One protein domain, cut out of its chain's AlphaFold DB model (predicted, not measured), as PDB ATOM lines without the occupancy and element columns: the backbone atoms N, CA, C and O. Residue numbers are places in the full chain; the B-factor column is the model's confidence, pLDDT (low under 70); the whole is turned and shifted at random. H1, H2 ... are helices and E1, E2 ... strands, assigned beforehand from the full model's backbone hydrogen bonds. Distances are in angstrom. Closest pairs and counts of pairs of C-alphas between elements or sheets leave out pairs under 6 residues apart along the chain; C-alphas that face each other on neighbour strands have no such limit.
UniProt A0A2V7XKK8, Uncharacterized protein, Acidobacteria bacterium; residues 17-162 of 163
ATOM      1  N   ILE A  17     -10.060 103.012 -52.566       96.50
ATOM      2  CA  ILE A  17      -9.590 104.370 -52.844       96.50
ATOM      3  C   ILE A  17      -8.093 104.383 -53.107       96.50
ATOM      4  O   ILE A  17      -7.382 103.447 -52.741       96.50
ATOM      5  N   VAL A  18      -7.601 105.474 -53.685       97.56
ATOM      6  CA  VAL A  18      -6.164 105.753 -53.789       97.56
ATOM      7  C   VAL A  18      -5.859 107.070 -53.096       97.56
ATOM      8  O   VAL A  18      -6.444 108.100 -53.426       97.56
ATOM      9  N   VAL A  19      -4.944 107.036 -52.132       97.62
ATOM     10  CA  VAL A  19      -4.449 108.218 -51.418       97.62
ATOM     11  C   VAL A  19      -3.121 108.628 -52.028       97.62
ATOM     12  O   VAL A  19      -2.205 107.814 -52.060       97.62
ATOM     13  N   THR A  20      -2.987 109.869 -52.482       98.25
ATOM     14  CA  THR A  20      -1.708 110.419 -52.941       98.25
ATOM     15  C   THR A  20      -1.166 111.396 -51.907       98.25
ATOM     16  O   THR A  20      -1.864 112.332 -51.497       98.25
ATOM     17  N   LEU A  21       0.081 111.178 -51.506       97.00
ATOM     18  CA  LEU A  21       0.840 112.057 -50.628       97.00
ATOM     19  C   LEU A  21       1.616 113.105 -51.438       97.00
ATOM     20  O   LEU A  21       1.781 112.982 -52.652       97.00
ATOM     21  N   ALA A  22       2.074 114.163 -50.775       95.44
ATOM     22  CA  ALA A  22       2.761 115.280 -51.418       95.44
ATOM     23  C   ALA A  22       4.116 114.897 -52.037       95.44
ATOM     24  O   ALA A  22       4.565 115.562 -52.968       95.44
ATOM     25  N   ASP A  23       4.753 113.830 -51.554       94.75
ATOM     26  CA  ASP A  23       5.970 113.254 -52.143       94.75
ATOM     27  C   ASP A  23       5.711 112.433 -53.426       94.75
ATOM     28  O   ASP A  23       6.653 111.970 -54.067       94.75
ATOM     29  N   GLY A  24       4.441 112.264 -53.818       96.44
ATOM     30  CA  GLY A  24       4.012 111.465 -54.965       96.44
ATOM     31  C   GLY A  24       3.678 110.008 -54.632       96.44
ATOM     32  O   GLY A  24       3.149 109.296 -55.492       96.44
ATOM     33  N   THR A  25       3.919 109.557 -53.398       96.31
ATOM     34  CA  THR A  25       3.564 108.210 -52.947       96.31
ATOM     35  C   THR A  25       2.057 108.005 -53.059       96.31
ATOM     36  O   THR A  25       1.264 108.828 -52.604       96.31
ATOM     37  N   SER A  26       1.649 106.886 -53.662       96.94
ATOM     38  CA  SER A  26       0.242 106.516 -53.814       96.94
ATOM     39  C   SER A  26      -0.059 105.229 -53.056       96.94
ATOM     40  O   SER A  26       0.586 104.203 -53.272       96.94
ATOM     41  N   VAL A  27      -1.043 105.286 -52.162       96.44
ATOM     42  CA  VAL A  27      -1.415 104.193 -51.265       96.44
ATOM     43  C   VAL A  27      -2.849 103.759 -51.571       96.44
ATOM     44  O   VAL A  27      -3.789 104.476 -51.218       96.44
ATOM     45  N   PRO A  28      -3.052 102.603 -52.230       96.50
ATOM     46  CA  PRO A  28      -4.385 102.052 -52.420       96.50
ATOM     47  C   PRO A  28      -4.911 101.475 -51.103       96.50
ATOM     48  O   PRO A  28      -4.208 100.719 -50.422       96.50
ATOM     49  N   LEU A  29      -6.156 101.804 -50.765       96.25
ATOM     50  CA  LEU A  29      -6.850 101.305 -49.581       96.25
ATOM     51  C   LEU A  29      -8.182 100.650 -49.960       96.25
ATOM     52  O   LEU A  29      -8.852 101.068 -50.900       96.25
ATOM     53  N   ARG A  30      -8.581  99.653 -49.178       94.06
ATOM     54  CA  ARG A  30      -9.921  99.052 -49.125       94.06
ATOM     55  C   ARG A  30     -10.496  99.212 -47.717       94.06
ATOM     56  O   ARG A  30      -9.776  99.649 -46.816       94.06
ATOM     57  N   ASN A  31     -11.757  98.821 -47.518       92.06
ATOM     58  CA  ASN A  31     -12.422  98.845 -46.204       92.06
ATOM     59  C   ASN A  31     -12.284 100.210 -45.511       92.06
ATOM     60  O   ASN A  31     -11.964 100.298 -44.326       92.06
ATOM     61  N   TRP A  32     -12.417 101.283 -46.290       94.44
ATOM     62  CA  TRP A  32     -12.029 102.614 -45.851       94.44
ATOM     63  C   TRP A  32     -13.178 103.368 -45.170       94.44
ATOM     64  O   TRP A  32     -14.368 103.093 -45.367       94.44
ATOM     65  N   SER A  33     -12.828 104.369 -44.370       95.62
ATOM     66  CA  SER A  33     -13.772 105.304 -43.766       95.62
ATOM     67  C   SER A  33     -13.162 106.687 -43.584       95.62
ATOM     68  O   SER A  33     -11.982 106.829 -43.258       95.62
ATOM     69  N   LEU A  34     -13.987 107.718 -43.768       96.88
ATOM     70  CA  LEU A  34     -13.689 109.045 -43.245       96.88
ATOM     71  C   LEU A  34     -14.052 109.045 -41.759       96.88
ATOM     72  O   LEU A  34     -15.197 108.786 -41.390       96.88
ATOM     73  N   SER A  35     -13.065 109.318 -40.914       96.81
ATOM     74  CA  SER A  35     -13.186 109.342 -39.461       96.81
ATOM     75  C   SER A  35     -13.098 110.783 -38.976       96.81
ATOM     76  O   SER A  35     -12.038 111.402 -39.032       96.81
ATOM     77  N   TYR A  36     -14.189 111.302 -38.426       96.88
ATOM     78  CA  TYR A  36     -14.235 112.628 -37.819       96.88
ATOM     79  C   TYR A  36     -13.981 112.524 -36.321       96.88
ATOM     80  O   TYR A  36     -14.837 112.028 -35.585       96.88
ATOM     81  N   GLU A  37     -12.827 112.997 -35.860       95.62
ATOM     82  CA  GLU A  37     -12.540 113.099 -34.432       95.62
ATOM     83  C   GLU A  37     -13.151 114.378 -33.856       95.62
ATOM     84  O   GLU A  37     -13.057 115.457 -34.445       95.62
ATOM     85  N   TYR A  38     -13.771 114.276 -32.683       94.94
ATOM     86  CA  TYR A  38     -14.356 115.408 -31.978       94.94
ATOM     87  C   TYR A  38     -14.290 115.229 -30.463       94.94
ATOM     88  O   TYR A  38     -14.244 114.112 -29.956       94.94
ATOM     89  N   SER A  39     -14.329 116.338 -29.730       93.62
ATOM     90  CA  SER A  39     -14.466 116.348 -28.272       93.62
ATOM     91  C   SER A  39     -15.869 116.771 -27.865       93.62
ATOM     92  O   SER A  39     -16.434 117.702 -28.446       93.62
ATOM     93  N   VAL A  40     -16.405 116.128 -26.828       91.31
ATOM     94  CA  VAL A  40     -17.656 116.532 -26.168       91.31
ATOM     95  C   VAL A  40     -17.313 117.093 -24.796       91.31
ATOM     96  O   VAL A  40     -16.606 116.456 -24.020       91.31
ATOM     97  N   TYR A  41     -17.792 118.296 -24.492       90.19
ATOM     98  CA  TYR A  41     -17.438 118.997 -23.260       90.19
ATOM     99  C   TYR A  41     -18.607 119.814 -22.719       90.19
ATOM    100  O   TYR A  41     -19.562 120.136 -23.432       90.19
ATOM    101  N   ARG A  42     -18.542 120.157 -21.430       89.06
ATOM    102  CA  ARG A  42     -19.516 121.063 -20.816       89.06
ATOM    103  C   ARG A  42     -19.153 122.512 -21.159       89.06
ATOM    104  O   ARG A  42     -17.978 122.871 -21.044       89.06
ATOM    105  N   PRO A  43     -20.117 123.362 -21.537       85.00
ATOM    106  CA  PRO A  43     -19.891 124.792 -21.690       85.00
ATOM    107  C   PRO A  43     -19.201 125.379 -20.451       85.00
ATOM    108  O   PRO A  43     -19.530 125.014 -19.324       85.00
ATOM    109  N   GLY A  44     -18.218 126.253 -20.669       83.31
ATOM    110  CA  GLY A  44     -17.401 126.840 -19.599       83.31
ATOM    111  C   GLY A  44     -16.209 125.988 -19.143       83.31
ATOM    112  O   GLY A  44     -15.419 126.456 -18.330       83.31
ATOM    113  N   THR A  45     -16.035 124.772 -19.673       85.25
ATOM    114  CA  THR A  45     -14.833 123.947 -19.446       85.25
ATOM    115  C   THR A  45     -13.894 123.979 -20.651       85.25
ATOM    116  O   THR A  45     -14.324 124.264 -21.770       85.25
ATOM    117  N   SER A  46     -12.603 123.700 -20.431       82.81
ATOM    118  CA  SER A  46     -11.622 123.666 -21.520       82.81
ATOM    119  C   SER A  46     -11.877 122.465 -22.440       82.81
ATOM    120  O   SER A  46     -11.842 121.324 -21.971       82.81
ATOM    121  N   PRO A  47     -12.067 122.680 -23.753       81.12
ATOM    122  CA  PRO A  47     -12.282 121.589 -24.693       81.12
ATOM    123  C   PRO A  47     -10.992 120.817 -25.011       81.12
ATOM    124  O   PRO A  47     -11.059 119.713 -25.541       81.12
ATOM    125  N   MET A  48      -9.813 121.363 -24.683       78.31
ATOM    126  CA  MET A  48      -8.520 120.765 -25.042       78.31
ATOM    127  C   MET A  48      -8.203 119.482 -24.260       78.31
ATOM    128  O   MET A  48      -7.520 118.608 -24.784       78.31
ATOM    129  N   GLY A  49      -8.699 119.368 -23.024       78.44
ATOM    130  CA  GLY A  49      -8.533 118.179 -22.178       78.44
ATOM    131  C   GLY A  49      -9.754 117.258 -22.162       78.44
ATOM    132  O   GLY A  49      -9.792 116.309 -21.383       78.44
ATOM    133  N   ALA A  50     -10.779 117.558 -22.963       86.62
ATOM    134  CA  ALA A  50     -12.017 116.797 -22.964       86.62
ATOM    135  C   ALA A  50     -11.853 115.458 -23.709       86.62
ATOM    136  O   ALA A  50     -11.144 115.415 -24.723       86.62
ATOM    137  N   PRO A  51     -12.540 114.385 -23.267       88.56
ATOM    138  CA  PRO A  51     -12.546 113.109 -23.972       88.56
ATOM    139  C   PRO A  51     -12.905 113.271 -25.450       88.56
ATOM    140  O   PRO A  51     -13.781 114.069 -25.809       88.56
ATOM    141  N   THR A  52     -12.223 112.508 -26.299       91.69
ATOM    142  CA  THR A  52     -12.478 112.473 -27.737       91.69
ATOM    143  C   THR A  52     -13.320 111.261 -28.115       91.69
ATOM    144  O   THR A  52     -13.284 110.211 -27.473       91.69
ATOM    145  N   ALA A  53     -14.092 111.421 -29.179       93.06
ATOM    146  CA  ALA A  53     -14.847 110.378 -29.843       93.06
ATOM    147  C   ALA A  53     -14.649 110.505 -31.356       93.06
ATOM    148  O   ALA A  53     -14.149 111.520 -31.852       93.06
ATOM    149  N   ARG A  54     -15.033 109.463 -32.095       94.44
ATOM    150  CA  ARG A  54     -14.940 109.435 -33.556       94.44
ATOM    151  C   ARG A  54     -16.281 109.102 -34.181       94.44
ATOM    152  O   ARG A  54     -17.038 108.284 -33.659       94.44
ATOM    153  N   LYS A  55     -16.563 109.746 -35.309       95.38
ATOM    154  CA  LYS A  55     -17.694 109.439 -36.182       95.38
ATOM    155  C   LYS A  55     -17.151 108.929 -37.508       95.38
ATOM    156  O   LYS A  55     -16.512 109.675 -38.237       95.38
ATOM    157  N   GLU A  56     -17.436 107.670 -37.811       95.19
ATOM    158  CA  GLU A  56     -17.114 107.071 -39.105       95.19
ATOM    159  C   GLU A  56     -18.217 107.410 -40.125       95.19
ATOM    160  O   GLU A  56     -19.413 107.333 -39.810       95.19
ATOM    161  N   ALA A  57     -17.822 107.770 -41.345       94.44
ATOM    162  CA  ALA A  57     -18.713 108.073 -42.460       94.44
ATOM    163  C   ALA A  57     -18.084 107.690 -43.813       94.44
ATOM    164  O   ALA A  57     -16.875 107.481 -43.926       94.44
ATOM    165  N   ALA A  58     -18.929 107.581 -44.839       92.94
ATOM    166  CA  ALA A  58     -18.503 107.514 -46.239       92.94
ATOM    167  C   ALA A  58     -18.517 108.906 -46.895       92.94
ATOM    168  O   ALA A  58     -17.712 109.192 -47.777       92.94
ATOM    169  N   ASP A  59     -19.413 109.778 -46.437       94.81
ATOM    170  CA  ASP A  59     -19.594 111.124 -46.965       94.81
ATOM    171  C   ASP A  59     -18.614 112.115 -46.338       94.81
ATOM    172  O   ASP A  59     -18.258 112.017 -45.162       94.81
ATOM    173  N   LEU A  60     -18.239 113.121 -47.124       96.06
ATOM    174  CA  LEU A  60     -17.444 114.246 -46.669       96.06
ATOM    175  C   LEU A  60     -18.344 115.277 -45.970       96.06
ATOM    176  O   LEU A  60     -19.174 115.930 -46.605       96.06
ATOM    177  N   PHE A  61     -18.156 115.464 -44.667       96.69
ATOM    178  CA  PHE A  61     -18.840 116.488 -43.882       96.69
ATOM    179  C   PHE A  61     -18.100 117.830 -43.918       96.69
ATOM    180  O   PHE A  61     -16.928 117.914 -43.545       96.69
ATOM    181  N   VAL A  62     -18.800 118.890 -44.334       95.00
ATOM    182  CA  VAL A  62     -18.291 120.275 -44.369       95.00
ATOM    183  C   VAL A  62     -19.394 121.230 -43.929       95.00
ATOM    184  O   VAL A  62     -20.430 121.352 -44.599       95.00
ATOM    185  N   GLY A  63     -19.183 121.916 -42.804       94.69
ATOM    186  CA  GLY A  63     -20.227 122.726 -42.180       94.69
ATOM    187  C   GLY A  63     -21.473 121.875 -41.916       94.69
ATOM    188  O   GLY A  63     -21.394 120.823 -41.290       94.69
ATOM    189  N   LYS A  64     -22.632 122.294 -42.435       94.88
ATOM    190  CA  LYS A  64     -23.911 121.565 -42.290       94.88
ATOM    191  C   LYS A  64     -24.194 120.541 -43.397       94.88
ATOM    192  O   LYS A  64     -25.304 120.024 -43.475       94.88
ATOM    193  N   ARG A  65     -23.250 120.297 -44.309       94.88
ATOM    194  CA  ARG A  65     -23.468 119.439 -45.483       94.88
ATOM    195  C   ARG A  65     -22.754 118.106 -45.323       94.88
ATOM    196  O   ARG A  65     -21.596 118.087 -44.915       94.88
ATOM    197  N   ALA A  66     -23.425 117.036 -45.737       94.88
ATOM    198  CA  ALA A  66     -22.810 115.756 -46.059       94.88
ATOM    199  C   ALA A  66     -22.750 115.620 -47.584       94.88
ATOM    200  O   ALA A  66     -23.772 115.744 -48.258       94.88
ATOM    201  N   LEU A  67     -21.545 115.455 -48.127       93.69
ATOM    202  CA  LEU A  67     -21.300 115.384 -49.562       93.69
ATOM    203  C   LEU A  67     -20.887 113.958 -49.939       93.69
ATOM    204  O   LEU A  67     -19.916 113.457 -49.370       93.69
ATOM    205  N   PRO A  68     -21.571 113.312 -50.899       92.94
ATOM    206  CA  PRO A  68     -21.203 111.968 -51.325       92.94
ATOM    207  C   PRO A  68     -19.808 111.975 -51.946       92.94
ATOM    208  O   PRO A  68     -19.471 112.891 -52.696       92.94
ATOM    209  N   THR A  69     -19.008 110.955 -51.648       93.31
ATOM    210  CA  THR A  69     -17.622 110.832 -52.137       93.31
ATOM    211  C   THR A  69     -17.460 109.769 -53.217       93.31
ATOM    212  O   THR A  69     -16.522 109.859 -53.998       93.31
ATOM    213  N   ALA A  70     -18.374 108.796 -53.312       91.44
ATOM    214  CA  ALA A  70     -18.286 107.691 -54.266       91.44
ATOM    215  C   ALA A  70     -18.103 108.185 -55.714       91.44
ATOM    216  O   ALA A  70     -18.880 109.005 -56.213       91.44
ATOM    217  N   GLY A  71     -17.067 107.681 -56.389       91.25
ATOM    218  CA  GLY A  71     -16.716 108.088 -57.750       91.25
ATOM    219  C   GLY A  71     -16.231 109.533 -57.901       91.25
ATOM    220  O   GLY A  71     -16.337 110.081 -59.003       91.25
ATOM    221  N   GLN A  72     -15.773 110.167 -56.820       94.69
ATOM    222  CA  GLN A  72     -15.245 111.531 -56.827       94.69
ATOM    223  C   GLN A  72     -13.764 111.557 -56.443       94.69
ATOM    224  O   GLN A  72     -13.227 110.633 -55.836       94.69
ATOM    225  N   THR A  73     -13.101 112.656 -56.776       96.38
ATOM    226  CA  THR A  73     -11.727 112.942 -56.371       96.38
ATOM    227  C   THR A  73     -11.727 114.131 -55.427       96.38
ATOM    228  O   THR A  73     -12.214 115.207 -55.778       96.38
ATOM    229  N   LEU A  74     -11.164 113.948 -54.236       97.06
ATOM    230  CA  LEU A  74     -10.893 115.015 -53.281       97.06
ATOM    231  C   LEU A  74      -9.452 115.489 -53.457       97.06
ATOM    232  O   LEU A  74      -8.522 114.724 -53.233       97.06
ATOM    233  N   THR A  75      -9.265 116.755 -53.806       97.44
ATOM    234  CA  THR A  75      -7.957 117.415 -53.878       97.44
ATOM    235  C   THR A  75      -7.830 118.419 -52.745       97.44
ATOM    236  O   THR A  75      -8.773 119.162 -52.466       97.44
ATOM    237  N   ILE A  76      -6.664 118.465 -52.108       96.50
ATOM    238  CA  ILE A  76      -6.410 119.269 -50.913       96.50
ATOM    239  C   ILE A  76      -5.319 120.287 -51.236       96.50
ATOM    240  O   ILE A  76      -4.208 119.923 -51.616       96.50
ATOM    241  N   ALA A  77      -5.644 121.569 -51.087       94.75
ATOM    242  CA  ALA A  77      -4.694 122.656 -51.281       94.75
ATOM    243  C   ALA A  77      -4.207 123.175 -49.926       94.75
ATOM    244  O   ALA A  77      -5.010 123.479 -49.040       94.75
ATOM    245  N   TYR A  78      -2.892 123.317 -49.782       92.38
ATOM    246  CA  TYR A  78      -2.252 123.803 -48.562       92.38
ATOM    247  C   TYR A  78      -1.772 125.252 -48.713       92.38
ATOM    248  O   TYR A  78      -1.341 125.668 -49.786       92.38
ATOM    249  N   ASP A  79      -1.808 125.994 -47.611       89.50
ATOM    250  CA  ASP A  79      -1.134 127.274 -47.407       89.50
ATOM    251  C   ASP A  79      -0.241 127.146 -46.163       89.50
ATOM    252  O   ASP A  79      -0.715 127.049 -45.024       89.50
ATOM    253  N   GLY A  80       1.066 127.005 -46.390       86.44
ATOM    254  CA  GLY A  80       2.012 126.615 -45.345       86.44
ATOM    255  C   GLY A  80       1.639 125.254 -44.728       86.44
ATOM    256  O   GLY A  80       1.536 124.272 -45.466       86.44
ATOM    257  N   PRO A  81       1.469 125.144 -43.395       83.44
ATOM    258  CA  PRO A  81       1.062 123.904 -42.731       83.44
ATOM    259  C   PRO A  81      -0.456 123.673 -42.692       83.44
ATOM    260  O   PRO A  81      -0.896 122.644 -42.188       83.44
ATOM    261  N   ARG A  82      -1.271 124.612 -43.184       85.81
ATOM    262  CA  ARG A  82      -2.733 124.549 -43.068       85.81
ATOM    263  C   ARG A  82      -3.367 124.173 -44.396       85.81
ATOM    264  O   ARG A  82      -2.902 124.597 -45.446       85.81
ATOM    265  N   VAL A  83      -4.463 123.422 -44.351       91.56
ATOM    266  CA  VAL A  83      -5.315 123.248 -45.531       91.56
ATOM    267  C   VAL A  83      -6.075 124.552 -45.763       91.56
ATOM    268  O   VAL A  83      -6.738 125.061 -44.860       91.56
ATOM    269  N   LYS A  84      -5.968 125.092 -46.972       91.94
ATOM    270  CA  LYS A  84      -6.638 126.320 -47.405       91.94
ATOM    271  C   LYS A  84      -8.041 126.030 -47.926       91.94
ATOM    272  O   LYS A  84      -9.007 126.692 -47.552       91.94
ATOM    273  N   GLU A  85      -8.143 125.037 -48.797       94.38
ATOM    274  CA  GLU A  85      -9.384 124.636 -49.446       94.38
ATOM    275  C   GLU A  85      -9.310 123.178 -49.879       94.38
ATOM    276  O   GLU A  85      -8.230 122.599 -50.030       94.38
ATOM    277  N   ILE A  86     -10.485 122.602 -50.098       95.56
ATOM    278  CA  ILE A  86     -10.628 121.273 -50.670       95.56
ATOM    279  C   ILE A  86     -11.504 121.362 -51.910       95.56
ATOM    280  O   ILE A  86     -12.486 122.099 -51.943       95.56
ATOM    281  N   THR A  87     -11.153 120.616 -52.945       96.69
ATOM    282  CA  THR A  87     -11.949 120.523 -54.165       96.69
ATOM    283  C   THR A  87     -12.428 119.098 -54.319       96.69
ATOM    284  O   THR A  87     -11.617 118.182 -54.363       96.69
ATOM    285  N   LEU A  88     -13.740 118.921 -54.418       95.06
ATOM    286  CA  LEU A  88     -14.356 117.635 -54.705       95.06
ATOM    287  C   LEU A  88     -14.844 117.641 -56.160       95.06
ATOM    288  O   LEU A  88     -15.622 118.518 -56.543       95.06
ATOM    289  N   ALA A  89     -14.342 116.719 -56.977       94.25
ATOM    290  CA  ALA A  89     -14.613 116.661 -58.410       94.25
ATOM    291  C   ALA A  89     -15.197 115.304 -58.816       94.25
ATOM    292  O   ALA A  89     -14.616 114.268 -58.504       94.25
ATOM    293  N   GLY A  90     -16.327 115.312 -59.522       86.19
ATOM    294  CA  GLY A  90     -16.934 114.105 -60.085       86.19
ATOM    295  C   GLY A  90     -16.416 113.767 -61.486       86.19
ATOM    296  O   GLY A  90     -15.799 114.591 -62.166       86.19
ATOM    297  N   ALA A  91     -16.724 112.552 -61.949       75.00
ATOM    298  CA  ALA A  91     -16.446 112.110 -63.322       75.00
ATOM    299  C   ALA A  91     -17.176 112.941 -64.403       75.00
ATOM    300  O   ALA A  91     -16.782 112.929 -65.563       75.00
ATOM    301  N   ASP A  92     -18.215 113.689 -64.024       77.94
ATOM    302  CA  ASP A  92     -18.941 114.647 -64.868       77.94
ATOM    303  C   ASP A  92     -18.197 115.990 -65.042       77.94
ATOM    304  O   ASP A  92     -18.766 116.956 -65.547       77.94
ATOM    305  N   ALA A  93     -16.936 116.066 -64.600       71.38
ATOM    306  CA  ALA A  93     -16.093 117.261 -64.562       71.38
ATOM    307  C   ALA A  93     -16.637 118.408 -63.686       71.38
ATOM    308  O   ALA A  93     -16.045 119.494 -63.654       71.38
ATOM    309  N   ARG A  94     -17.717 118.182 -62.924       82.69
ATOM    310  CA  ARG A  94     -18.242 119.168 -61.983       82.69
ATOM    311  C   ARG A  94     -17.319 119.246 -60.774       82.69
ATOM    312  O   ARG A  94     -17.070 118.252 -60.097       82.69
ATOM    313  N   LYS A  95     -16.822 120.452 -60.498       89.38
ATOM    314  CA  LYS A  95     -15.924 120.741 -59.375       89.38
ATOM    315  C   LYS A  95     -16.648 121.571 -58.327       89.38
ATOM    316  O   LYS A  95     -17.211 122.615 -58.642       89.38
ATOM    317  N   ASN A  96     -16.586 121.125 -57.081       90.88
ATOM    318  CA  ASN A  96     -17.032 121.870 -55.914       90.88
ATOM    319  C   ASN A  96     -15.804 122.244 -55.085       90.88
ATOM    320  O   ASN A  96     -15.283 121.416 -54.337       90.88
ATOM    321  N   THR A  97     -15.336 123.484 -55.217       94.31
ATOM    322  CA  THR A  97     -14.309 124.038 -54.325       94.31
ATOM    323  C   THR A  97     -14.976 124.514 -53.041       94.31
ATOM    324  O   THR A  97     -15.933 125.289 -53.062       94.31
ATOM    325  N   LEU A  98     -14.499 124.005 -51.911       92.62
ATOM    326  CA  LEU A  98     -15.084 124.190 -50.593       92.62
ATOM    327  C   LEU A  98     -14.050 124.827 -49.671       92.62
ATOM    328  O   LEU A  98     -12.902 124.382 -49.586       92.62
ATOM    329  N   LYS A  99     -14.492 125.836 -48.920       91.62
ATOM    330  CA  LYS A  99     -13.737 126.303 -47.761       91.62
ATOM    331  C   LYS A  99     -13.706 125.203 -46.708       91.62
ATOM    332  O   LYS A  99     -14.676 124.466 -46.530       91.62
ATOM    333  N   VAL A 100     -12.585 125.127 -46.006       89.94
ATOM    334  CA  VAL A 100     -12.421 124.245 -44.857       89.94
ATOM    335  C   VAL A 100     -13.284 124.769 -43.715       89.94
ATOM    336  O   VAL A 100     -12.943 125.752 -43.061       89.94
ATOM    337  N   GLU A 101     -14.411 124.106 -43.480       93.62
ATOM    338  CA  GLU A 101     -15.309 124.396 -42.365       93.62
ATOM    339  C   GLU A 101     -15.483 123.135 -41.514       93.62
ATOM    340  O   GLU A 101     -15.770 122.066 -42.070       93.62
ATOM    341  N   PRO A 102     -15.341 123.228 -40.178       94.50
ATOM    342  CA  PRO A 102     -15.613 122.104 -39.296       94.50
ATOM    343  C   PRO A 102     -17.047 121.582 -39.474       94.50
ATOM    344  O   PRO A 102     -17.969 122.382 -39.667       94.50
ATOM    345  N   PRO A 103     -17.268 120.260 -39.401       96.06
ATOM    346  CA  PRO A 103     -18.603 119.687 -39.494       96.06
ATOM    347  C   PRO A 103     -19.488 120.152 -38.335       96.06
ATOM    348  O   PRO A 103     -19.043 120.315 -37.196       96.06
ATOM    349  N   ALA A 104     -20.767 120.358 -38.630       94.19
ATOM    350  CA  ALA A 104     -21.756 120.756 -37.649       94.19
ATOM    351  C   ALA A 104     -22.010 119.630 -36.632       94.19
ATOM    352  O   ALA A 104     -21.883 118.439 -36.926       94.19
ATOM    353  N   ARG A 105     -22.367 120.024 -35.405       92.38
ATOM    354  CA  ARG A 105     -22.563 119.123 -34.255       92.38
ATOM    355  C   ARG A 105     -23.497 117.950 -34.561       92.38
ATOM    356  O   ARG A 105     -23.237 116.838 -34.114       92.38
ATOM    357  N   ASP A 106     -24.572 118.214 -35.285       91.56
ATOM    358  CA  ASP A 106     -25.619 117.265 -35.665       91.56
ATOM    359  C   ASP A 106     -25.138 116.182 -36.641       91.56
ATOM    360  O   ASP A 106     -25.661 115.071 -36.616       91.56
ATOM    361  N   LEU A 107     -24.095 116.453 -37.434       93.94
ATOM    362  CA  LEU A 107     -23.458 115.435 -38.282       93.94
ATOM    363  C   LEU A 107     -22.521 114.511 -37.489       93.94
ATOM    364  O   LEU A 107     -22.294 113.363 -37.875       93.94
ATOM    365  N   LEU A 108     -21.983 114.994 -36.366       93.94
ATOM    366  CA  LEU A 108     -21.033 114.250 -35.536       93.94
ATOM    367  C   LEU A 108     -21.710 113.406 -34.456       93.94
ATOM    368  O   LEU A 108     -21.254 112.301 -34.159       93.94
ATOM    369  N   VAL A 109     -22.794 113.916 -33.868       90.88
ATOM    370  CA  VAL A 109     -23.461 113.304 -32.716       90.88
ATOM    371  C   VAL A 109     -24.955 113.163 -32.996       90.88
ATOM    372  O   VAL A 109     -25.670 114.154 -33.094       90.88
ATOM    373  N   ALA A 110     -25.436 111.917 -33.064       79.06
ATOM    374  CA  ALA A 110     -26.817 111.597 -33.441       79.06
ATOM    375  C   ALA A 110     -27.880 112.101 -32.443       79.06
ATOM    376  O   ALA A 110     -29.037 112.292 -32.806       79.06
ATOM    377  N   SER A 111     -27.525 112.292 -31.171       78.31
ATOM    378  CA  SER A 111     -28.433 112.798 -30.132       78.31
ATOM    379  C   SER A 111     -27.619 113.463 -29.032       78.31
ATOM    380  O   SER A 111     -27.278 112.824 -28.036       78.31
ATOM    381  N   PRO A 112     -27.207 114.721 -29.222       73.19
ATOM    382  CA  PRO A 112     -26.255 115.305 -28.312       73.19
ATOM    383  C   PRO A 112     -26.985 115.797 -27.056       73.19
ATOM    384  O   PRO A 112     -28.007 116.481 -27.138       73.19
ATOM    385  N   GLU A 113     -26.465 115.442 -25.881       80.31
ATOM    386  CA  GLU A 113     -27.083 115.800 -24.602       80.31
ATOM    387  C   GLU A 113     -27.301 117.319 -24.499       80.31
ATOM    388  O   GLU A 113     -26.449 118.126 -24.905       80.31
ATOM    389  N   LYS A 114     -28.454 117.737 -23.959       78.81
ATOM    390  CA  LYS A 114     -28.723 119.161 -23.716       78.81
ATOM    391  C   LYS A 114     -27.638 119.725 -22.795       78.81
ATOM    392  O   LYS A 114     -27.318 119.133 -21.772       78.81
ATOM    393  N   GLY A 115     -27.079 120.875 -23.168       82.56
ATOM    394  CA  GLY A 115     -26.007 121.509 -22.398       82.56
ATOM    395  C   GLY A 115     -24.608 120.930 -22.632       82.56
ATOM    396  O   GLY A 115     -23.717 121.240 -21.854       82.56
ATOM    397  N   THR A 116     -24.384 120.131 -23.682       86.88
ATOM    398  CA  THR A 116     -23.031 119.763 -24.141       86.88
ATOM    399  C   THR A 116     -22.631 120.552 -25.384       86.88
ATOM    400  O   THR A 116     -23.459 120.854 -26.246       86.88
ATOM    401  N   ALA A 117     -21.350 120.886 -25.483       89.81
ATOM    402  CA  ALA A 117     -20.734 121.445 -26.675       89.81
ATOM    403  C   ALA A 117     -19.903 120.367 -27.384       89.81
ATOM    404  O   ALA A 117     -19.436 119.413 -26.759       89.81
ATOM    405  N   VAL A 118     -19.741 120.519 -28.700       92.38
ATOM    406  CA  VAL A 118     -18.956 119.610 -29.544       92.38
ATOM    407  C   VAL A 118     -17.922 120.426 -30.299       92.38
ATOM    408  O   VAL A 118     -18.262 121.444 -30.899       92.38
ATOM    409  N   MET A 119     -16.668 119.989 -30.251       93.62
ATOM    410  CA  MET A 119     -15.564 120.592 -30.991       93.62
ATOM    411  C   MET A 119     -14.989 119.549 -31.953       93.62
ATOM    412  O   MET A 119     -14.341 118.612 -31.484       93.62
ATOM    413  N   PRO A 120     -15.209 119.685 -33.272       95.06
ATOM    414  CA  PRO A 120     -14.498 118.883 -34.263       95.06
ATOM    415  C   PRO A 120     -12.990 119.128 -34.151       95.06
ATOM    416  O   PRO A 120     -12.573 120.268 -33.946       95.06
ATOM    417  N   ARG A 121     -12.177 118.077 -34.276       94.81
ATOM    418  CA  ARG A 121     -10.718 118.125 -34.100       94.81
ATOM    419  C   ARG A 121      -9.964 117.815 -35.378       94.81
ATOM    420  O   ARG A 121      -9.133 118.629 -35.780       94.81
ATOM    421  N   SER A 122     -10.289 116.702 -36.027       95.56
ATOM    422  CA  SER A 122      -9.694 116.310 -37.304       95.56
ATOM    423  C   SER A 122     -10.658 115.519 -38.177       95.56
ATOM    424  O   SER A 122     -11.664 114.975 -37.714       95.56
ATOM    425  N   LEU A 123     -10.332 115.499 -39.463       97.19
ATOM    426  CA  LEU A 123     -10.795 114.521 -40.425       97.19
ATOM    427  C   LEU A 123      -9.604 113.629 -40.766       97.19
ATOM    428  O   LEU A 123      -8.593 114.096 -41.299       97.19
ATOM    429  N   ASP A 124      -9.783 112.346 -40.503       96.50
ATOM    430  CA  ASP A 124      -8.828 111.301 -40.806       96.50
ATOM    431  C   ASP A 124      -9.409 110.361 -41.868       96.50
ATOM    432  O   ASP A 124     -10.627 110.209 -41.996       96.50
ATOM    433  N   LEU A 125      -8.536 109.698 -42.615       96.81
ATOM    434  CA  LEU A 125      -8.889 108.621 -43.522       96.81
ATOM    435  C   LEU A 125      -8.278 107.324 -43.010       96.81
ATOM    436  O   LEU A 125      -7.059 107.181 -42.925       96.81
ATOM    437  N   ARG A 126      -9.141 106.353 -42.739       95.81
ATOM    438  CA  ARG A 126      -8.749 105.020 -42.295       95.81
ATOM    439  C   ARG A 126      -9.017 104.011 -43.385       95.81
ATOM    440  O   ARG A 126      -9.986 104.143 -44.125       95.81
ATOM    441  N   GLY A 127      -8.177 102.992 -43.469       94.88
ATOM    442  CA  GLY A 127      -8.404 101.874 -44.373       94.88
ATOM    443  C   GLY A 127      -7.327 100.812 -44.265       94.88
ATOM    444  O   GLY A 127      -6.396 100.905 -43.464       94.88
ATOM    445  N   GLU A 128      -7.457  99.786 -45.091       95.38
ATOM    446  CA  GLU A 128      -6.521  98.670 -45.162       95.38
ATOM    447  C   GLU A 128      -5.846  98.647 -46.529       95.38
ATOM    448  O   GLU A 128      -6.507  98.756 -47.557       95.38
ATOM    449  N   THR A 129      -4.525  98.487 -46.565       94.12
ATOM    450  CA  THR A 129      -3.808  98.258 -47.826       94.12
ATOM    451  C   THR A 129      -4.175  96.896 -48.420       94.12
ATOM    452  O   THR A 129      -4.743  96.028 -47.753       94.12
ATOM    453  N   VAL A 130      -3.774  96.651 -49.671       87.81
ATOM    454  CA  VAL A 130      -3.961  95.347 -50.343       87.81
ATOM    455  C   VAL A 130      -3.338  94.190 -49.548       87.81
ATOM    456  O   VAL A 130      -3.891  93.092 -49.510       87.81
ATOM    457  N   THR A 131      -2.228  94.449 -48.851       90.38
ATOM    458  CA  THR A 131      -1.537  93.488 -47.973       90.38
ATOM    459  C   THR A 131      -2.217  93.292 -46.611       90.38
ATOM    460  O   THR A 131      -1.713  92.531 -45.792       90.38
ATOM    461  N   GLY A 132      -3.337  93.973 -46.339       89.38
ATOM    462  CA  GLY A 132      -4.070  93.898 -45.071       89.38
ATOM    463  C   GLY A 132      -3.498  94.772 -43.951       89.38
ATOM    464  O   GLY A 132      -3.902  94.642 -42.798       89.38
ATOM    465  N   THR A 133      -2.556  95.669 -44.251       94.06
ATOM    466  CA  THR A 133      -2.001  96.590 -43.254       94.06
ATOM    467  C   THR A 133      -2.958  97.756 -43.045       94.06
ATOM    468  O   THR A 133      -3.247  98.500 -43.982       94.06
ATOM    469  N   ARG A 134      -3.421  97.956 -41.809       94.50
ATOM    470  CA  ARG A 134      -4.221  99.134 -41.455       94.50
ATOM    471  C   ARG A 134      -3.382 100.403 -41.545       94.50
ATOM    472  O   ARG A 134      -2.252 100.450 -41.058       94.50
ATOM    473  N   ARG A 135      -3.951 101.431 -42.163       94.44
ATOM    474  CA  ARG A 135      -3.376 102.767 -42.299       94.44
ATOM    475  C   ARG A 135      -4.392 103.806 -41.848       94.44
ATOM    476  O   ARG A 135      -5.594 103.640 -42.042       94.44
ATOM    477  N   ASP A 136      -3.868 104.862 -41.246       94.25
ATOM    478  CA  ASP A 136      -4.610 106.041 -40.817       94.25
ATOM    479  C   ASP A 136      -3.849 107.263 -41.347       94.25
ATOM    480  O   ASP A 136      -2.629 107.352 -41.185       94.25
ATOM    481  N   PHE A 137      -4.553 108.149 -42.044       95.31
ATOM    482  CA  PHE A 137      -4.015 109.372 -42.619       95.31
ATOM    483  C   PHE A 137      -4.766 110.568 -42.041       95.31
ATOM    484  O   PHE A 137      -5.963 110.716 -42.270       95.31
ATOM    485  N   CYS A 138      -4.056 111.471 -41.366       94.56
ATOM    486  CA  CYS A 138      -4.616 112.760 -40.960       94.56
ATOM    487  C   CYS A 138      -4.757 113.641 -42.206       94.56
ATOM    488  O   CYS A 138      -3.758 114.087 -42.776       94.56
ATOM    489  N   VAL A 139      -5.990 113.861 -42.657       95.06
ATOM    490  CA  VAL A 139      -6.277 114.609 -43.890       95.06
ATOM    491  C   VAL A 139      -6.346 116.100 -43.589       95.06
ATOM    492  O   VAL A 139      -5.780 116.928 -44.303       95.06
ATOM    493  N   LEU A 140      -7.049 116.447 -42.513       93.56
ATOM    494  CA  LEU A 140      -7.354 117.823 -42.170       93.56
ATOM    495  C   LEU A 140      -7.479 117.988 -40.659       93.56
ATOM    496  O   LEU A 140      -8.159 117.218 -39.988       93.56
ATOM    497  N   SER A 141      -6.890 119.062 -40.141       93.00
ATOM    498  CA  SER A 141      -7.077 119.483 -38.760       93.00
ATOM    499  C   SER A 141      -7.997 120.699 -38.685       93.00
ATOM    500  O   SER A 141      -7.823 121.674 -39.418       93.00
ATOM    501  N   TYR A 142      -8.966 120.647 -37.775       92.19
ATOM    502  CA  TYR A 142      -9.883 121.747 -37.467       92.19
ATOM    503  C   TYR A 142      -9.423 122.572 -36.259       92.19
ATOM    504  O   TYR A 142     -10.042 123.580 -35.922       92.19
ATOM    505  N   THR A 143      -8.360 122.140 -35.575       88.00
ATOM    506  CA  THR A 143      -7.910 122.720 -34.304       88.00
ATOM    507  C   THR A 143      -6.393 122.812 -34.253       88.00
ATOM    508  O   THR A 143      -5.688 122.091 -34.942       88.00
ATOM    509  N   MET A 144      -5.850 123.660 -33.384       82.75
ATOM    510  CA  MET A 144      -4.391 123.756 -33.230       82.75
ATOM    511  C   MET A 144      -3.766 122.583 -32.462       82.75
ATOM    512  O   MET A 144      -2.551 122.518 -32.347       82.75
ATOM    513  N   VAL A 145      -4.581 121.678 -31.910       83.00
ATOM    514  CA  VAL A 145      -4.116 120.546 -31.093       83.00
ATOM    515  C   VAL A 145      -3.909 119.263 -31.891       83.00
ATOM    516  O   VAL A 145      -3.425 118.283 -31.333       83.00
ATOM    517  N   VAL A 146      -4.321 119.234 -33.159       85.06
ATOM    518  CA  VAL A 146      -4.055 118.114 -34.064       85.06
ATOM    519  C   VAL A 146      -3.193 118.622 -35.208       85.06
ATOM    520  O   VAL A 146      -3.526 119.623 -35.844       85.06
ATOM    521  N   GLU A 147      -2.097 117.923 -35.472       84.12
ATOM    522  CA  GLU A 147      -1.174 118.225 -36.561       84.12
ATOM    523  C   GLU A 147      -1.294 117.140 -37.633       84.12
ATOM    524  O   GLU A 147      -1.011 115.970 -37.380       84.12
ATOM    525  N   CYS A 148      -1.730 117.524 -38.835       86.19
ATOM    526  CA  CYS A 148      -1.763 116.623 -39.986       86.19
ATOM    527  C   CYS A 148      -0.530 116.832 -40.863       86.19
ATOM    528  O   CYS A 148      -0.210 117.968 -41.213       86.19
ATOM    529  N   GLY A 149       0.115 115.736 -41.272       74.19
ATOM    530  CA  GLY A 149       1.314 115.791 -42.110       74.19
ATOM    531  C   GLY A 149       2.482 116.424 -41.361       74.19
ATOM    532  O   GLY A 149       2.909 117.530 -41.699       74.19
ATOM    533  N   VAL A 150       2.963 115.708 -40.333       75.94
ATOM    534  CA  VAL A 150       4.105 116.091 -39.477       75.94
ATOM    535  C   VAL A 150       5.284 116.561 -40.328       75.94
ATOM    536  O   VAL A 150       5.947 117.539 -39.987       75.94
ATOM    537  N   THR A 151       5.488 115.928 -41.487       86.75
ATOM    538  CA  THR A 151       6.332 116.466 -42.552       86.75
ATOM    539  C   THR A 151       5.493 116.897 -43.762       86.75
ATOM    540  O   THR A 151       4.442 116.309 -44.035       86.75
ATOM    541  N   PRO A 152       5.945 117.901 -44.546       87.88
ATOM    542  CA  PRO A 152       5.267 118.284 -45.781       87.88
ATOM    543  C   PRO A 152       5.101 117.143 -46.787       87.88
ATOM    544  O   PRO A 152       4.122 117.159 -47.522       87.88
ATOM    545  N   ALA A 153       6.023 116.174 -46.798       91.19
ATOM    546  CA  ALA A 153       5.998 115.006 -47.677       91.19
ATOM    547  C   ALA A 153       4.823 114.063 -47.368       91.19
ATOM    548  O   ALA A 153       4.183 113.560 -48.287       91.19
ATOM    549  N   ASP A 154       4.474 113.915 -46.087       90.31
ATOM    550  CA  ASP A 154       3.423 112.998 -45.620       90.31
ATOM    551  C   ASP A 154       1.999 113.560 -45.780       90.31
ATOM    552  O   ASP A 154       1.018 112.939 -45.365       90.31
ATOM    553  N   ARG A 155       1.855 114.768 -46.331       94.75
ATOM    554  CA  ARG A 155       0.550 115.413 -46.490       94.75
ATOM    555  C   ARG A 155      -0.263 114.717 -47.562       94.75
ATOM    556  O   ARG A 155       0.203 114.549 -48.683       94.75
ATOM    557  N   VAL A 156      -1.516 114.405 -47.248       96.69
ATOM    558  CA  VAL A 156      -2.473 113.930 -48.247       96.69
ATOM    559  C   VAL A 156      -2.843 115.087 -49.168       96.69
ATOM    560  O   VAL A 156      -3.412 116.078 -48.725       96.69
ATOM    561  N   VAL A 157      -2.553 114.968 -50.461       97.19
ATOM    562  CA  VAL A 157      -2.881 116.005 -51.459       97.19
ATOM    563  C   VAL A 157      -4.049 115.609 -52.352       97.19
ATOM    564  O   VAL A 157      -4.707 116.476 -52.931       97.19
ATOM    565  N   LYS A 158      -4.332 114.306 -52.460       97.88
ATOM    566  CA  LYS A 158      -5.414 113.778 -53.292       97.88
ATOM    567  C   LYS A 158      -5.952 112.460 -52.734       97.88
ATOM    568  O   LYS A 158      -5.181 111.633 -52.256       97.88
ATOM    569  N   ILE A 159      -7.262 112.257 -52.837       97.88
ATOM    570  CA  ILE A 159      -7.945 110.993 -52.547       97.88
ATOM    571  C   ILE A 159      -8.903 110.696 -53.699       97.88
ATOM    572  O   ILE A 159      -9.779 111.504 -54.005       97.88
ATOM    573  N   GLU A 160      -8.732 109.552 -54.346       96.88
ATOM    574  CA  GLU A 160      -9.564 109.105 -55.463       96.88
ATOM    575  C   GLU A 160     -10.500 108.002 -54.983       96.88
ATOM    576  O   GLU A 160     -10.061 106.876 -54.738       96.88
ATOM    577  N   PHE A 161     -11.783 108.332 -54.841       94.81
ATOM    578  CA  PHE A 161     -12.816 107.403 -54.409       94.81
ATOM    579  C   PHE A 161     -13.362 106.640 -55.617       94.81
ATOM    580  O   PHE A 161     -13.897 107.249 -56.547       94.81
ATOM    581  N   GLN A 162     -13.235 105.312 -55.621       90.50
ATOM    582  CA  GLN A 162     -13.807 104.498 -56.695       90.50
ATOM    583  C   GLN A 162     -15.340 104.411 -56.557       90.50
ATOM    584  O   GLN A 162     -15.905 104.800 -55.530       90.50
TER     585      GLN A 162
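AT A GLANCE: This is residues 17 to 162 of the 163 residues of an uncharacterized protein of Acidobacteria bacterium (UniProt A0A2V7XKK8). One strongly twisted sheet folds over at the bend of its longest strand, E2, into two walls that stand only partly face to face: E1, E11, E6, E7 and E8 in one, and E3, most of E2, E9 and E10 in the other. The small hairpin of E4 and E5 and the short helix H1 lie along one side of this wedge, and the link of residues 142 to 155 runs along the other. The printed part has 146 residues with eleven named strands and one named helix, H1, which comes between E8 and E9 along the chain; the class is mostly strand, and the large sheet is branched, with E2 having three neighbours, E1, E3 and E9, and its neighbour pairs antiparallel. It is compact, with a radius of gyration of the C-alphas of 15.4 A, and spans 44 by 33 by 32 A.

HOW THE PARTS SIT: E1, residues 17 to 21, forms a hairpin with E2, residues 26 to 41, with N 17 and O 29 at 2.8 A, within hydrogen-bond range. E2 bends by 87 degrees at residue 30 and pairs in a staggered way: E1 and E3, residues 52 to 57, lie on one side of it, and E9, residues 117 to 129, on the other. N 36 and O 55 are 2.8 A apart, and N 35 and O 124 also 2.8 A. E1, E2 and E3 form a meander, each strand the antiparallel neighbour of the one before. E4, residues 60 to 62, and E5, residues 65 to 67, form a separate hairpin, with N 60 and O 67 at 2.8 A. E6, residues 72 to 79, E7, residues 82 to 90, and E8, residues 95 to 99, form a second meander; N 75 and O 87 are 2.8 A apart, N 88 and O 96 2.9 A. H1, residues 105 to 108, is on the branched sheet at a height of 6.8 A, only just over none of its strands, with 2 C-alphas falling on E2 and 2 on E9. It is too short for an O i to N i+4 pair; its one O i to N i+3 pair is within hydrogen-bond range. E9 forms a hairpin with E10, residues 134 to 141, with N 125 and O 137 at 2.8 A. The closest C-alphas of E7 and E10, Val 83 and Leu 140, are 6.7 A apart. E11, residues 156 to 161, has E1 on one side, with N 20 and O 158 at 2.8 A, and E6 on the other, with N 74 and O 159 at 2.8 A.

IN THESE COORDINATES: E1 begins at C-alpha 17, (-9.590, 104.370, -52.844). E2 measures 37.4 A and ends at C-alpha 41, (-17.438, 118.997, -23.260). E9 measures 35.7 A, E7 24.5 A, E6 23.1 A and E10 20.7 A. E11 ends at C-alpha 161, (-12.816, 107.403, -54.409).

THE WHOLE: The C-alphas farthest apart, those of Gly 44 and Asp 92, are 46.9 A apart. The printed part has no cut, and the link from E10 to E11 is long, with 14 residues. The mean pLDDT of the printed part is 91.4, and no printed residue is under 70.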